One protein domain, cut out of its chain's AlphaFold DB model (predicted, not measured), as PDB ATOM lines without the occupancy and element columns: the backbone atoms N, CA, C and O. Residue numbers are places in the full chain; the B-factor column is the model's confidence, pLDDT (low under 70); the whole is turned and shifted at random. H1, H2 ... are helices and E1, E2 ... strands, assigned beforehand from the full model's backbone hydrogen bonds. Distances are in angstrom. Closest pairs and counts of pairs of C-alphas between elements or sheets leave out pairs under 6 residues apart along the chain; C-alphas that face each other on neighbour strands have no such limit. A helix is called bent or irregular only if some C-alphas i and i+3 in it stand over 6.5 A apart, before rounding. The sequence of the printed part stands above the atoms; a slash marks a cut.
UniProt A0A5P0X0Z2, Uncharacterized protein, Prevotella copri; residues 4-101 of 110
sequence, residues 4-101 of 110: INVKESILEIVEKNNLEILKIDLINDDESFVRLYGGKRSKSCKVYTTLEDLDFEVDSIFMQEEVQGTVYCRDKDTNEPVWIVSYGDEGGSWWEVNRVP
ATOM      1  N   ILE A   4     -10.548 -66.999-153.274       93.75
ATOM      2  CA  ILE A   4     -10.323 -65.628-152.824       93.75
ATOM      3  C   ILE A   4     -11.663 -64.997-152.463       93.75
ATOM      4  O   ILE A   4     -12.661 -65.240-153.142       93.75
ATOM      5  N   ASN A   5     -11.685 -64.185-151.410       96.69
ATOM      6  CA  ASN A   5     -12.804 -63.288-151.155       96.69
ATOM      7  C   ASN A   5     -12.603 -62.014-151.991       96.69
ATOM      8  O   ASN A   5     -11.545 -61.378-151.933       96.69
ATOM      9  N   VAL A   6     -13.602 -61.658-152.799       96.69
ATOM     10  CA  VAL A   6     -13.491 -60.550-153.758       96.69
ATOM     11  C   VAL A   6     -13.327 -59.210-153.034       96.69
ATOM     12  O   VAL A   6     -12.422 -58.441-153.370       96.69
ATOM     13  N   LYS A   7     -14.126 -58.954-151.994       97.88
ATOM     14  CA  LYS A   7     -14.028 -57.757-151.146       97.88
ATOM     15  C   LYS A   7     -12.662 -57.630-150.476       97.88
ATOM     16  O   LYS A   7     -12.069 -56.554-150.512       97.88
ATOM     17  N   GLU A   8     -12.142 -58.696-149.879       97.88
ATOM     18  CA  GLU A   8     -10.817 -58.655-149.247       97.88
ATOM     19  C   GLU A   8      -9.725 -58.388-150.286       97.88
ATOM     20  O   GLU A   8      -8.888 -57.507-150.091       97.88
ATOM     21  N   SER A   9      -9.788 -59.063-151.438       96.31
ATOM     22  CA  SER A   9      -8.790 -58.903-152.498       96.31
ATOM     23  C   SER A   9      -8.715 -57.467-153.031       96.31
ATOM     24  O   SER A   9      -7.617 -56.958-153.259       96.31
ATOM     25  N   ILE A  10      -9.852 -56.777-153.185       97.31
ATOM     26  CA  ILE A  10      -9.851 -55.390-153.658       97.31
ATOM     27  C   ILE A  10      -9.407 -54.412-152.568       97.31
ATOM     28  O   ILE A  10      -8.696 -53.450-152.865       97.31
ATOM     29  N   LEU A  11      -9.762 -54.671-151.305       98.38
ATOM     30  CA  LEU A  11      -9.307 -53.867-150.170       98.38
ATOM     31  C   LEU A  11      -7.789 -53.954-149.997       98.38
ATOM     32  O   LEU A  11      -7.156 -52.921-149.784       98.38
ATOM     33  N   GLU A  12      -7.192 -55.132-150.189       98.12
ATOM     34  CA  GLU A  12      -5.734 -55.277-150.194       98.12
ATOM     35  C   GLU A  12      -5.070 -54.420-151.280       98.12
ATOM     36  O   GLU A  12      -4.034 -53.800-151.031       98.12
ATOM     37  N   ILE A  13      -5.636 -54.379-152.490       97.88
ATOM     38  CA  ILE A  13      -5.108 -53.557-153.588       97.88
ATOM     39  C   ILE A  13      -5.222 -52.069-153.253       97.88
ATOM     40  O   ILE A  13      -4.264 -51.318-153.465       97.88
ATOM     41  N   VAL A  14      -6.368 -51.650-152.716       98.44
ATOM     42  CA  VAL A  14      -6.637 -50.265-152.311       98.44
ATOM     43  C   VAL A  14      -5.680 -49.815-151.210       98.44
ATOM     44  O   VAL A  14      -5.115 -48.727-151.310       98.44
ATOM     45  N   GLU A  15      -5.440 -50.653-150.204       98.31
ATOM     46  CA  GLU A  15      -4.500 -50.369-149.118       98.31
ATOM     47  C   GLU A  15      -3.057 -50.280-149.631       98.31
ATOM     48  O   GLU A  15      -2.389 -49.268-149.407       98.31
ATOM     49  N   LYS A  16      -2.597 -51.280-150.398       98.19
ATOM     50  CA  LYS A  16      -1.230 -51.328-150.956       98.19
ATOM     51  C   LYS A  16      -0.895 -50.126-151.845       98.19
ATOM     52  O   LYS A  16       0.272 -49.760-151.947       98.19
ATOM     53  N   ASN A  17      -1.896 -49.530-152.494       98.00
ATOM     54  CA  ASN A  17      -1.728 -48.403-153.416       98.00
ATOM     55  C   ASN A  17      -2.125 -47.042-152.817       98.00
ATOM     56  O   ASN A  17      -2.163 -46.064-153.560       98.00
ATOM     57  N   ASN A  18      -2.434 -46.973-151.515       98.19
ATOM     58  CA  ASN A  18      -2.901 -45.763-150.826       98.19
ATOM     59  C   ASN A  18      -4.105 -45.082-151.515       98.19
ATOM     60  O   ASN A  18      -4.149 -43.867-151.719       98.19
ATOM     61  N   LEU A  19      -5.100 -45.883-151.895       98.62
ATOM     62  CA  LEU A  19      -6.262 -45.421-152.649       98.62
ATOM     63  C   LEU A  19      -7.477 -45.160-151.751       98.62
ATOM     64  O   LEU A  19      -7.623 -45.693-150.648       98.62
ATOM     65  N   GLU A  20      -8.386 -44.337-152.255       98.50
ATOM     66  CA  GLU A  20      -9.751 -44.155-151.767       98.50
ATOM     67  C   GLU A  20     -10.724 -44.614-152.858       98.50
ATOM     68  O   GLU A  20     -10.649 -44.133-153.988       98.50
ATOM     69  N   ILE A  21     -11.634 -45.541-152.548       98.56
ATOM     70  CA  ILE A  21     -12.687 -45.956-153.487       98.56
ATOM     71  C   ILE A  21     -13.725 -44.835-153.598       98.56
ATOM     72  O   ILE A  21     -14.280 -44.401-152.593       98.56
ATOM     73  N   LEU A  22     -14.019 -44.413-154.825       98.56
ATOM     74  CA  LEU A  22     -15.046 -43.418-155.140       98.56
ATOM     75  C   LEU A  22     -16.341 -44.062-155.652       98.56
ATOM     76  O   LEU A  22     -17.432 -43.592-155.339       98.56
ATOM     77  N   LYS A  23     -16.227 -45.108-156.481       98.50
ATOM     78  CA  LYS A  23     -17.367 -45.817-157.082       98.50
ATOM     79  C   LYS A  23     -16.967 -47.241-157.456       98.50
ATOM     80  O   LYS A  23     -15.886 -47.452-157.997       98.50
ATOM     81  N   ILE A  24     -17.874 -48.189-157.250       98.62
ATOM     82  CA  ILE A  24     -17.768 -49.557-157.764       98.62
ATOM     83  C   ILE A  24     -18.797 -49.705-158.890       98.62
ATOM     84  O   ILE A  24     -19.967 -49.363-158.714       98.62
ATOM     85  N   ASP A  25     -18.349 -50.137-160.065       98.00
ATOM     86  CA  ASP A  25     -19.192 -50.424-161.228       98.00
ATOM     87  C   ASP A  25     -18.763 -51.771-161.801       98.00
ATOM     88  O   ASP A  25     -18.048 -51.852-162.805       98.00
ATOM     89  N   LEU A  26     -19.118 -52.827-161.070       97.81
ATOM     90  CA  LEU A  26     -18.789 -54.195-161.434       97.81
ATOM     91  C   LEU A  26     -20.056 -54.972-161.797       97.81
ATOM     92  O   LEU A  26     -21.145 -54.714-161.283       97.81
ATOM     93  N   ILE A  27     -19.906 -55.942-162.683       97.38
ATOM     94  CA  ILE A  27     -20.944 -56.862-163.147       97.38
ATOM     95  C   ILE A  27     -20.347 -58.256-163.302       97.38
ATOM     96  O   ILE A  27     -19.137 -58.378-163.439       97.38
ATOM     97  N   ASN A  28     -21.166 -59.300-163.307       96.31
ATOM     98  CA  ASN A  28     -20.692 -60.617-163.733       96.31
ATOM     99  C   ASN A  28     -20.882 -60.820-165.244       96.31
ATOM    100  O   ASN A  28     -21.535 -60.010-165.916       96.31
ATOM    101  N   ASP A  29     -20.345 -61.921-165.765       93.88
ATOM    102  CA  ASP A  29     -20.381 -62.240-167.193       93.88
ATOM    103  C   ASP A  29     -21.809 -62.304-167.770       93.88
ATOM    104  O   ASP A  29     -22.074 -61.784-168.851       93.88
ATOM    105  N   ASP A  30     -22.781 -62.813-167.006       94.69
ATOM    106  CA  ASP A  30     -24.182 -62.859-167.440       94.69
ATOM    107  C   ASP A  30     -24.786 -61.464-167.671       94.69
ATOM    108  O   ASP A  30     -25.497 -61.230-168.657       94.69
ATOM    109  N   GLU A  31     -24.548 -60.510-166.765       96.56
ATOM    110  CA  GLU A  31     -25.003 -59.128-166.967       96.56
ATOM    111  C   GLU A  31     -24.200 -58.444-168.085       96.56
ATOM    112  O   GLU A  31     -24.779 -57.672-168.855       96.56
ATOM    113  N   SER A  32     -22.908 -58.761-168.230       94.19
ATOM    114  CA  SER A  32     -22.059 -58.290-169.333       94.19
ATOM    115  C   SER A  32     -22.622 -58.715-170.692       94.19
ATOM    116  O   SER A  32     -22.904 -57.872-171.553       94.19
ATOM    117  N   PHE A  33     -22.931 -60.003-170.847       92.88
ATOM    118  CA  PHE A  33     -23.554 -60.567-172.039       92.88
ATOM    119  C   PHE A  33     -24.890 -59.889-172.363       92.88
ATOM    120  O   PHE A  33     -25.144 -59.495-173.504       92.88
ATOM    121  N   VAL A  34     -25.750 -59.695-171.359       95.12
ATOM    122  CA  VAL A  34     -27.043 -59.025-171.552       95.12
ATOM    123  C   VAL A  34     -26.867 -57.579-172.024       95.12
ATOM    124  O   VAL A  34     -27.591 -57.155-172.931       95.12
ATOM    125  N   ARG A  35     -25.916 -56.828-171.454       93.62
ATOM    126  CA  ARG A  35     -25.639 -55.434-171.845       93.62
ATOM    127  C   ARG A  35     -25.082 -55.321-173.263       93.62
ATOM    128  O   ARG A  35     -25.473 -54.400-173.976       93.62
ATOM    129  N   LEU A  36     -24.210 -56.241-173.671       92.69
ATOM    130  CA  LEU A  36     -23.574 -56.218-174.991       92.69
ATOM    131  C   LEU A  36     -24.505 -56.703-176.108       92.69
ATOM    132  O   LEU A  36     -24.535 -56.107-177.183       92.69
ATOM    133  N   TYR A  37     -25.278 -57.762-175.859       92.75
ATOM    134  CA  TYR A  37     -26.037 -58.460-176.904       92.75
ATOM    135  C   TYR A  37     -27.561 -58.280-176.809       92.75
ATOM    136  O   TYR A  37     -28.296 -58.818-177.635       92.75
ATOM    137  N   GLY A  38     -28.063 -57.511-175.835       86.19
ATOM    138  CA  GLY A  38     -29.490 -57.178-175.725       86.19
ATOM    139  C   GLY A  38     -30.376 -58.328-175.229       86.19
ATOM    140  O   GLY A  38     -31.539 -58.435-175.622       86.19
ATOM    141  N   GLY A  39     -29.832 -59.201-174.377       84.31
ATOM    142  CA  GLY A  39     -30.548 -60.338-173.791       84.31
ATOM    143  C   GLY A  39     -31.602 -59.951-172.744       84.31
ATOM    144  O   GLY A  39     -31.726 -58.802-172.319       84.31
ATOM    145  N   LYS A  40     -32.380 -60.935-172.276       89.38
ATOM    146  CA  LYS A  40     -33.238 -60.745-171.096       89.38
ATOM    147  C   LYS A  40     -32.422 -60.990-169.834       89.38
ATOM    148  O   LYS A  40     -31.822 -62.051-169.700       89.38
ATOM    149  N   ARG A  41     -32.479 -60.047-168.891       90.38
ATOM    150  CA  ARG A  41     -31.911 -60.235-167.552       90.38
ATOM    151  C   ARG A  41     -32.530 -61.450-166.872       90.38
ATOM    152  O   ARG A  41     -33.753 -61.611-166.867       90.38
ATOM    153  N   SER A  42     -31.676 -62.281-166.294       91.12
ATOM    154  CA  SER A  42     -32.044 -63.442-165.491       91.12
ATOM    155  C   SER A  42     -31.738 -63.168-164.007       91.12
ATOM    156  O   SER A  42     -31.291 -62.086-163.632       91.12
ATOM    157  N   LYS A  43     -31.960 -64.163-163.138       90.06
ATOM    158  CA  LYS A  43     -31.540 -64.097-161.724       90.06
ATOM    159  C   LYS A  43     -30.023 -64.225-161.530       90.06
ATOM    160  O   LYS A  43     -29.539 -63.943-160.430       90.06
ATOM    161  N   SER A  44     -29.314 -64.709-162.551       90.50
ATOM    162  CA  SER A  44     -27.867 -64.897-162.517       90.50
ATOM    163  C   SER A  44     -27.111 -63.622-162.897       90.50
ATOM    164  O   SER A  44     -25.986 -63.465-162.454       90.50
ATOM    165  N   CYS A  45     -27.750 -62.657-163.570       94.88
ATOM    166  CA  CYS A  45     -27.197 -61.317-163.777       94.88
ATOM    167  C   CYS A  45     -26.964 -60.596-162.438       94.88
ATOM    168  O   CYS A  45     -27.904 -60.412-161.651       94.88
ATOM    169  N   LYS A  46     -25.726 -60.160-162.192       96.94
ATOM    170  CA  LYS A  46     -25.318 -59.414-160.997       96.94
ATOM    171  C   LYS A  46     -24.710 -58.071-161.371       96.94
ATOM    172  O   LYS A  46     -23.997 -57.942-162.361       96.94
ATOM    173  N   VAL A  47     -25.006 -57.076-160.541       97.38
ATOM    174  CA  VAL A  47     -24.366 -55.762-160.542       97.38
ATOM    175  C   VAL A  47     -23.908 -55.516-159.115       97.38
ATOM    176  O   VAL A  47     -24.702 -55.678-158.189       97.38
ATOM    177  N   TYR A  48     -22.655 -55.124-158.955       98.12
ATOM    178  CA  TYR A  48     -22.039 -54.841-157.670       98.12
ATOM    179  C   TYR A  48     -21.676 -53.358-157.635       98.12
ATOM    180  O   TYR A  48     -20.977 -52.853-158.519       98.12
ATOM    181  N   THR A  49     -22.194 -52.647-156.636       98.06
ATOM    182  CA  THR A  49     -22.060 -51.182-156.522       98.06
ATOM    183  C   THR A  49     -21.502 -50.735-155.175       98.06
ATOM    184  O   THR A  49     -21.125 -49.573-155.013       98.06
ATOM    185  N   THR A  50     -21.417 -51.660-154.223       98.19
ATOM    186  CA  THR A  50     -20.918 -51.455-152.865       98.19
ATOM    187  C   THR A  50     -19.876 -52.517-152.518       98.19
ATOM    188  O   THR A  50     -19.755 -53.529-153.210       98.19
ATOM    189  N   LEU A  51     -19.098 -52.297-151.457       97.69
ATOM    190  CA  LEU A  51     -18.144 -53.305-150.983       97.69
ATOM    191  C   LEU A  51     -18.863 -54.520-150.392       97.69
ATOM    192  O   LEU A  51     -18.339 -55.627-150.438       97.69
ATOM    193  N   GLU A  52     -20.050 -54.322-149.827       97.50
ATOM    194  CA  GLU A  52     -20.897 -55.374-149.273       97.50
ATOM    195  C   GLU A  52     -21.385 -56.337-150.358       97.50
ATOM    196  O   GLU A  52     -21.433 -57.539-150.117       97.50
ATOM    197  N   ASP A  53     -21.663 -55.833-151.565       97.69
ATOM    198  CA  ASP A  53     -22.023 -56.672-152.715       97.69
ATOM    199  C   ASP A  53     -20.886 -57.634-153.119       97.69
ATOM    200  O   ASP A  53     -21.144 -58.642-153.774       97.69
ATOM    201  N   LEU A  54     -19.639 -57.324-152.741       97.25
ATOM    202  CA  LEU A  54     -18.428 -58.082-153.078       97.25
ATOM    203  C   LEU A  54     -18.012 -59.093-151.999       97.25
ATOM    204  O   LEU A  54     -16.960 -59.720-152.123       97.25
ATOM    205  N   ASP A  55     -18.795 -59.252-150.929       97.31
ATOM    206  CA  ASP A  55     -18.468 -60.167-149.831       97.31
ATOM    207  C   ASP A  55     -18.840 -61.621-150.164       97.31
ATOM    208  O   ASP A  55     -19.785 -62.204-149.625       97.31
ATOM    209  N   PHE A  56     -18.116 -62.195-151.124       96.25
ATOM    210  CA  PHE A  56     -18.267 -63.579-151.553       96.25
ATOM    211  C   PHE A  56     -16.930 -64.182-151.994       96.25
ATOM    212  O   PHE A  56     -15.998 -63.483-152.396       96.25
ATOM    213  N   GLU A  57     -16.849 -65.510-151.907       96.75
ATOM    214  CA  GLU A  57     -15.694 -66.273-152.372       96.75
ATOM    215  C   GLU A  57     -15.871 -66.727-153.818       96.75
ATOM    216  O   GLU A  57     -16.931 -67.229-154.196       96.75
ATOM    217  N   VAL A  58     -14.787 -66.655-154.582       93.88
ATOM    218  CA  VAL A  58     -14.680 -67.231-155.925       93.88
ATOM    219  C   VAL A  58     -13.412 -68.058-156.033       93.88
ATOM    220  O   VAL A  58     -12.428 -67.819-155.328       93.88
ATOM    221  N   ASP A  59     -13.410 -69.034-156.932       92.75
ATOM    222  CA  ASP A  59     -12.158 -69.661-157.334       92.75
ATOM    223  C   ASP A  59     -11.312 -68.632-158.092       92.75
ATOM    224  O   ASP A  59     -11.769 -68.028-159.057       92.75
ATOM    225  N   SER A  60     -10.065 -68.437-157.654       87.25
ATOM    226  CA  SER A  60      -9.154 -67.398-158.173       87.25
ATOM    227  C   SER A  60      -8.981 -67.396-159.692       87.25
ATOM    228  O   SER A  60      -8.735 -66.345-160.272       87.25
ATOM    229  N   ILE A  61      -9.128 -68.548-160.349       88.44
ATOM    230  CA  ILE A  61      -9.036 -68.647-161.810       88.44
ATOM    231  C   ILE A  61     -10.252 -68.044-162.531       88.44
ATOM    232  O   ILE A  61     -10.093 -67.580-163.652       88.44
ATOM    233  N   PHE A  62     -11.421 -67.990-161.882       89.31
ATOM    234  CA  PHE A  62     -12.690 -67.504-162.444       89.31
ATOM    235  C   PHE A  62     -13.075 -66.104-161.943       89.31
ATOM    236  O   PHE A  62     -14.192 -65.646-162.170       89.31
ATOM    237  N   MET A  63     -12.178 -65.395-161.248       92.50
ATOM    238  CA  MET A  63     -12.504 -64.073-160.700       92.50
ATOM    239  C   MET A  63     -12.950 -63.093-161.794       92.50
ATOM    240  O   MET A  63     -13.898 -62.344-161.578       92.50
ATOM    241  N   GLN A  64     -12.309 -63.107-162.966       91.62
ATOM    242  CA  GLN A  64     -12.668 -62.208-164.063       91.62
ATOM    243  C   GLN A  64     -14.058 -62.504-164.660       91.62
ATOM    244  O   GLN A  64     -14.693 -61.588-165.175       91.62
ATOM    245  N   GLU A  65     -14.575 -63.729-164.549       91.25
ATOM    246  CA  GLU A  65     -15.939 -64.067-164.986       91.25
ATOM    247  C   GLU A  65     -16.990 -63.534-163.995       91.25
ATOM    248  O   GLU A  65     -18.062 -63.060-164.380       91.25
ATOM    249  N   GLU A  66     -16.666 -63.560-162.701       94.44
ATOM    250  CA  GLU A  66     -17.584 -63.170-161.627       94.44
ATOM    251  C   GLU A  66     -17.630 -61.663-161.382       94.44
ATOM    252  O   GLU A  66     -18.672 -61.127-160.988       94.44
ATOM    253  N   VAL A  67     -16.520 -60.969-161.630       95.31
ATOM    254  CA  VAL A  67     -16.422 -59.517-161.516       95.31
ATOM    255  C   VAL A  67     -15.705 -58.942-162.727       95.31
ATOM    256  O   VAL A  67     -14.518 -59.157-162.912       95.31
ATOM    257  N   GLN A  68     -16.423 -58.164-163.528       95.12
ATOM    258  CA  GLN A  68     -15.980 -57.390-164.688       95.12
ATOM    259  C   GLN A  68     -16.369 -55.928-164.488       95.12
ATOM    260  O   GLN A  68     -17.390 -55.645-163.870       95.12
ATOM    261  N   GLY A  69     -15.611 -54.989-165.051       95.69
ATOM    262  CA  GLY A  69     -15.928 -53.560-164.993       95.69
ATOM    263  C   GLY A  69     -14.834 -52.757-164.307       95.69
ATOM    264  O   GLY A  69     -13.650 -53.020-164.507       95.69
ATOM    265  N   THR A  70     -15.211 -51.731-163.546       97.88
ATOM    266  CA  THR A  70     -14.241 -50.778-162.999       97.88
ATOM    267  C   THR A  70     -14.565 -50.366-161.574       97.88
ATOM    268  O   THR A  70     -15.687 -49.974-161.250       97.88
ATOM    269  N   VAL A  71     -13.538 -50.375-160.729       98.62
ATOM    270  CA  VAL A  71     -13.555 -49.684-159.442       98.62
ATOM    271  C   VAL A  71     -12.771 -48.393-159.579       98.62
ATOM    272  O   VAL A  71     -11.569 -48.387-159.840       98.62
ATOM    273  N   TYR A  72     -13.490 -47.288-159.455       98.69
ATOM    274  CA  TYR A  72     -12.948 -45.947-159.566       98.69
ATOM    275  C   TYR A  72     -12.403 -45.521-158.216       98.69
ATOM    276  O   TYR A  72     -13.120 -45.527-157.211       98.69
ATOM    277  N   CYS A  73     -11.147 -45.109-158.219       98.69
ATOM    278  CA  CYS A  73     -10.402 -44.712-157.047       98.69
ATOM    279  C   CYS A  73      -9.761 -43.337-157.239       98.69
ATOM    280  O   CYS A  73      -9.600 -42.827-158.352       98.69
ATOM    281  N   ARG A  74      -9.341 -42.763-156.118       98.44
ATOM    282  CA  ARG A  74      -8.452 -41.610-156.056       98.44
ATOM    283  C   ARG A  74      -7.197 -41.988-155.292       98.44
ATOM    284  O   ARG A  74      -7.293 -42.612-154.237       98.44
ATOM    285  N   ASP A  75      -6.042 -41.597-155.810       98.12
ATOM    286  CA  ASP A  75      -4.804 -41.635-155.038       98.12
ATOM    287  C   ASP A  75      -4.864 -40.581-153.924       98.12
ATOM    288  O   ASP A  75      -5.120 -39.405-154.199       98.12
ATOM    289  N   LYS A  76      -4.681 -40.991-152.666       97.94
ATOM    290  CA  LYS A  76      -4.831 -40.082-151.519       97.94
ATOM    291  C   LYS A  76      -3.728 -39.029-151.439       97.94
ATOM    292  O   LYS A  76      -3.974 -37.969-150.863       97.94
ATOM    293  N   ASP A  77      -2.556 -39.293-152.009       96.94
ATOM    294  CA  ASP A  77      -1.417 -38.379-151.948       96.94
ATOM    295  C   ASP A  77      -1.479 -37.345-153.075       96.94
ATOM    296  O   ASP A  77      -1.253 -36.155-152.847       96.94
ATOM    297  N   THR A  78      -1.819 -37.775-154.294       95.12
ATOM    298  CA  THR A  78      -1.783 -36.904-155.484       95.12
ATOM    299  C   THR A  78      -3.149 -36.370-155.911       95.12
ATOM    300  O   THR A  78      -3.216 -35.451-156.727       95.12
ATOM    301  N   ASN A  79      -4.244 -36.914-155.373       95.44
ATOM    302  CA  ASN A  79      -5.614 -36.732-155.872       95.44
ATOM    303  C   ASN A  79      -5.824 -37.168-157.337       95.44
ATOM    304  O   ASN A  79      -6.869 -36.865-157.918       95.44
ATOM    305  N   GLU A  80      -4.873 -37.883-157.941       95.75
ATOM    306  CA  GLU A  80      -5.005 -38.362-159.316       95.75
ATOM    307  C   GLU A  80      -6.052 -39.484-159.418       95.75
ATOM    308  O   GLU A  80      -6.220 -40.279-158.481       95.75
ATOM    309  N   PRO A  81      -6.765 -39.577-160.556       97.62
ATOM    310  CA  PRO A  81      -7.688 -40.672-160.793       97.62
ATOM    311  C   PRO A  81      -6.925 -41.984-161.002       97.62
ATOM    312  O   PRO A  81      -5.941 -42.052-161.745       97.62
ATOM    313  N   VAL A  82      -7.433 -43.035-160.369       98.50
ATOM    314  CA  VAL A  82      -6.937 -44.409-160.464       98.50
ATOM    315  C   VAL A  82      -8.130 -45.308-160.751       98.50
ATOM    316  O   VAL A  82      -9.219 -45.078-160.227       98.50
ATOM    317  N   TRP A  83      -7.964 -46.329-161.582       98.38
ATOM    318  CA  TRP A  83      -9.028 -47.299-161.820       98.38
ATOM    319  C   TRP A  83      -8.498 -48.721-161.739       98.38
ATOM    320  O   TRP A  83      -7.443 -49.043-162.282       98.38
ATOM    321  N   ILE A  84      -9.232 -49.562-161.021       98.38
ATOM    322  CA  ILE A  84      -8.920 -50.974-160.849       98.38
ATOM    323  C   ILE A  84      -9.879 -51.760-161.732       98.38
ATOM    324  O   ILE A  84     -11.095 -51.555-161.669       98.38
ATOM    325  N   VAL A  85      -9.337 -52.646-162.556       97.38
ATOM    326  CA  VAL A  85     -10.112 -53.549-163.412       97.38
ATOM    327  C   VAL A  85      -9.714 -54.982-163.114       97.38
ATOM    328  O   VAL A  85      -8.569 -55.255-162.751       97.38
ATOM    329  N   SER A  86     -10.660 -55.902-163.226       94.12
ATOM    330  CA  SER A  86     -10.337 -57.323-163.241       94.12
ATOM    331  C   SER A  86      -9.803 -57.697-164.619       94.12
ATOM    332  O   SER A  86     -10.315 -57.257-165.652       94.12
ATOM    333  N   TYR A  87      -8.767 -58.521-164.628       90.88
ATOM    334  CA  TYR A  87      -8.201 -59.101-165.834       90.88
ATOM    335  C   TYR A  87      -8.049 -60.606-165.633       90.88
ATOM    336  O   TYR A  87      -7.938 -61.080-164.500       90.88
ATOM    337  N   GLY A  88      -8.061 -61.359-166.726       87.81
ATOM    338  CA  GLY A  88      -7.874 -62.798-166.683       87.81
ATOM    339  C   GLY A  88      -7.445 -63.359-168.029       87.81
ATOM    340  O   GLY A  88      -7.786 -62.817-169.082       87.81
ATOM    341  N   ASP A  89      -6.675 -64.436-167.971       86.50
ATOM    342  CA  ASP A  89      -6.273 -65.254-169.107       86.50
ATOM    343  C   ASP A  89      -6.335 -66.750-168.741       86.50
ATOM    344  O   ASP A  89      -6.808 -67.127-167.668       86.50
ATOM    345  N   GLU A  90      -5.860 -67.624-169.634       78.06
ATOM    346  CA  GLU A  90      -5.834 -69.077-169.403       78.06
ATOM    347  C   GLU A  90      -5.036 -69.488-168.144       78.06
ATOM    348  O   GLU A  90      -5.212 -70.597-167.633       78.06
ATOM    349  N   GLY A  91      -4.148 -68.621-167.646       80.44
ATOM    350  CA  GLY A  91      -3.291 -68.840-166.482       80.44
ATOM    351  C   GLY A  91      -3.875 -68.352-165.153       80.44
ATOM    352  O   GLY A  91      -3.362 -68.742-164.099       80.44
ATOM    353  N   GLY A  92      -4.940 -67.548-165.168       86.00
ATOM    354  CA  GLY A  92      -5.638 -67.093-163.967       86.00
ATOM    355  C   GLY A  92      -6.222 -65.690-164.094       86.00
ATOM    356  O   GLY A  92      -6.205 -65.084-165.159       86.00
ATOM    357  N   SER A  93      -6.735 -65.165-162.979       91.69
ATOM    358  CA  SER A  93      -7.301 -63.815-162.898       91.69
ATOM    359  C   SER A  93      -6.586 -62.964-161.841       91.69
ATOM    360  O   SER A  93      -6.124 -63.483-160.822       91.69
ATOM    361  N   TRP A  94      -6.507 -61.650-162.059       93.75
ATOM    362  CA  TRP A  94      -5.911 -60.681-161.130       93.75
ATOM    363  C   TRP A  94      -6.558 -59.293-161.254       93.75
ATOM    364  O   TRP A  94      -7.343 -59.028-162.163       93.75
ATOM    365  N   TRP A  95      -6.237 -58.401-160.314       96.25
ATOM    366  CA  TRP A  95      -6.608 -56.986-160.373       96.25
ATOM    367  C   TRP A  95      -5.494 -56.171-161.026       96.25
ATOM    368  O   TRP A  95      -4.342 -56.234-160.591       96.25
ATOM    369  N   GLU A  96      -5.833 -55.367-162.024       96.94
ATOM    370  CA  GLU A  96      -4.915 -54.425-162.653       96.94
ATOM    371  C   GLU A  96      -5.210 -52.999-162.177       96.94
ATOM    372  O   GLU A  96      -6.333 -52.503-162.293       96.94
ATOM    373  N   VAL A  97      -4.185 -52.333-161.638       98.19
ATOM    374  CA  VAL A  97      -4.266 -50.948-161.159       98.19
ATOM    375  C   VAL A  97      -3.751 -50.019-162.243       98.19
ATOM    376  O   VAL A  97      -2.562 -50.005-162.556       98.19
ATOM    377  N   ASN A  98      -4.641 -49.200-162.783       98.00
ATOM    378  CA  ASN A  98      -4.336 -48.283-163.864       98.00
ATOM    379  C   ASN A  98      -4.306 -46.834-163.367       98.00
ATOM    380  O   ASN A  98      -5.128 -46.416-162.547       98.00
ATOM    381  N   ARG A  99      -3.347 -46.062-163.880       97.12
ATOM    382  CA  ARG A  99      -3.087 -44.664-163.509       97.12
ATOM    383  C   ARG A  99      -2.904 -43.820-164.763       97.12
ATOM    384  O   ARG A  99      -2.546 -44.346-165.817       97.12
ATOM    385  N   VAL A 100      -3.104 -42.508-164.643       94.31
ATOM    386  CA  VAL A 100      -2.815 -41.569-165.736       94.31
ATOM    387  C   VAL A 100      -1.312 -41.598-166.047       94.31
ATOM    388  O   VAL A 100      -0.508 -41.309-165.157       94.31
ATOM    389  N   PRO A 101      -0.908 -41.930-167.286       92.06
ATOM    390  CA  PRO A 101       0.497 -41.925-167.668       92.06
ATOM    391  C   PRO A 101       1.122 -40.533-167.574       92.06
ATOM    392  O   PRO A 101       0.484 -39.535-167.901       92.06
TER     393      PRO A 101
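Overview. This is residues 4 to 101 of the 110 residues of an uncharacterized protein of Prevotella copri (UniProt A0A5P0X0Z2). A strongly twisted, curled sheet of four strands, E1, E3, E4 and E5, has two helices, H1 and H3, over one face. The third helix, H2, and residues 38 to 42 make one end of the long axis, and the turn between E3 and E4 makes the other. The printed part has 98 residues, with named elements in the order H1 E1 H2 E2 H3 E3 E4 E5; the sheet's order is E1 E3 E4 E5, all antiparallel. The class is mixed, helices and strands. The whole is compact, with a radius of gyration of the C-alphas of 13.7 A, yet elongated, spanning 43 by 27 by 26 A.

Along the chain. Find C-alpha 19 at (-6.262, -45.421, -152.649); from there E1 runs 21.4 A through residues 19 to 27 and bends by 71 degrees at residue 22. E3 is residues 68 to 75, 21.6 A; E4 is residues 81 to 89, 26.0 A; E5 is residues 92 to 99, 22.6 A, ending at (-3.087, -44.664, -163.509). H1, residues 6 to 16, begins at (-13.491, -60.550, -153.758) and is 15.6 A long. H2 is residues 29 to 37, 11.9 A; E2 is residues 57 to 59; H3 is residues 60 to 66 and irregular, with C-alphas 61 and 64 standing 7.7 A apart.

Arrangement. Start with edge strand E1 beside E3, antiparallel at 168 degrees, where N 22 and O 72 are 2.8 A apart, within hydrogen-bond range. E3, E4 and E5 form a meander, each strand the antiparallel neighbour of the one before, in two hairpins; N 73 and O 82 are 2.8 A apart, and N 96 and O 85 are 2.8 A apart. H1 and H3 are on the same face, making two layers, helices on one face of a sheet. The closest C-alphas of H1 and E5 are those of Ile 10 and Trp 95, 7.6 A. H3's height over the sheet is 4.6 A, and its closest C-alphas to E5 are Ile 61 and Gly 92, 4.3 A. H2 only grazes the sheet, with its residues 29 to 35. E2 pairs with no named strand, but residues 57 to 58 of it pair antiparallel with residues 4 to 5. Each O i to N i+4 pair is within hydrogen-bond range in H1 and H2; in H3 1 of 3 is, beside 2 of 4 O i to N i+3 pairs.

Size, cuts and confidence. The two C-alphas farthest apart, those of Lys 40 and Asp 77, are 43.4 A apart. The printed part has no cut. The link from H2 to E2 is long, 19 residues; residues 47 to 48 in it pair antiparallel with residues 26 to 27 of E1. The mean pLDDT of the printed part is 95.0, and no printed residue is under 70.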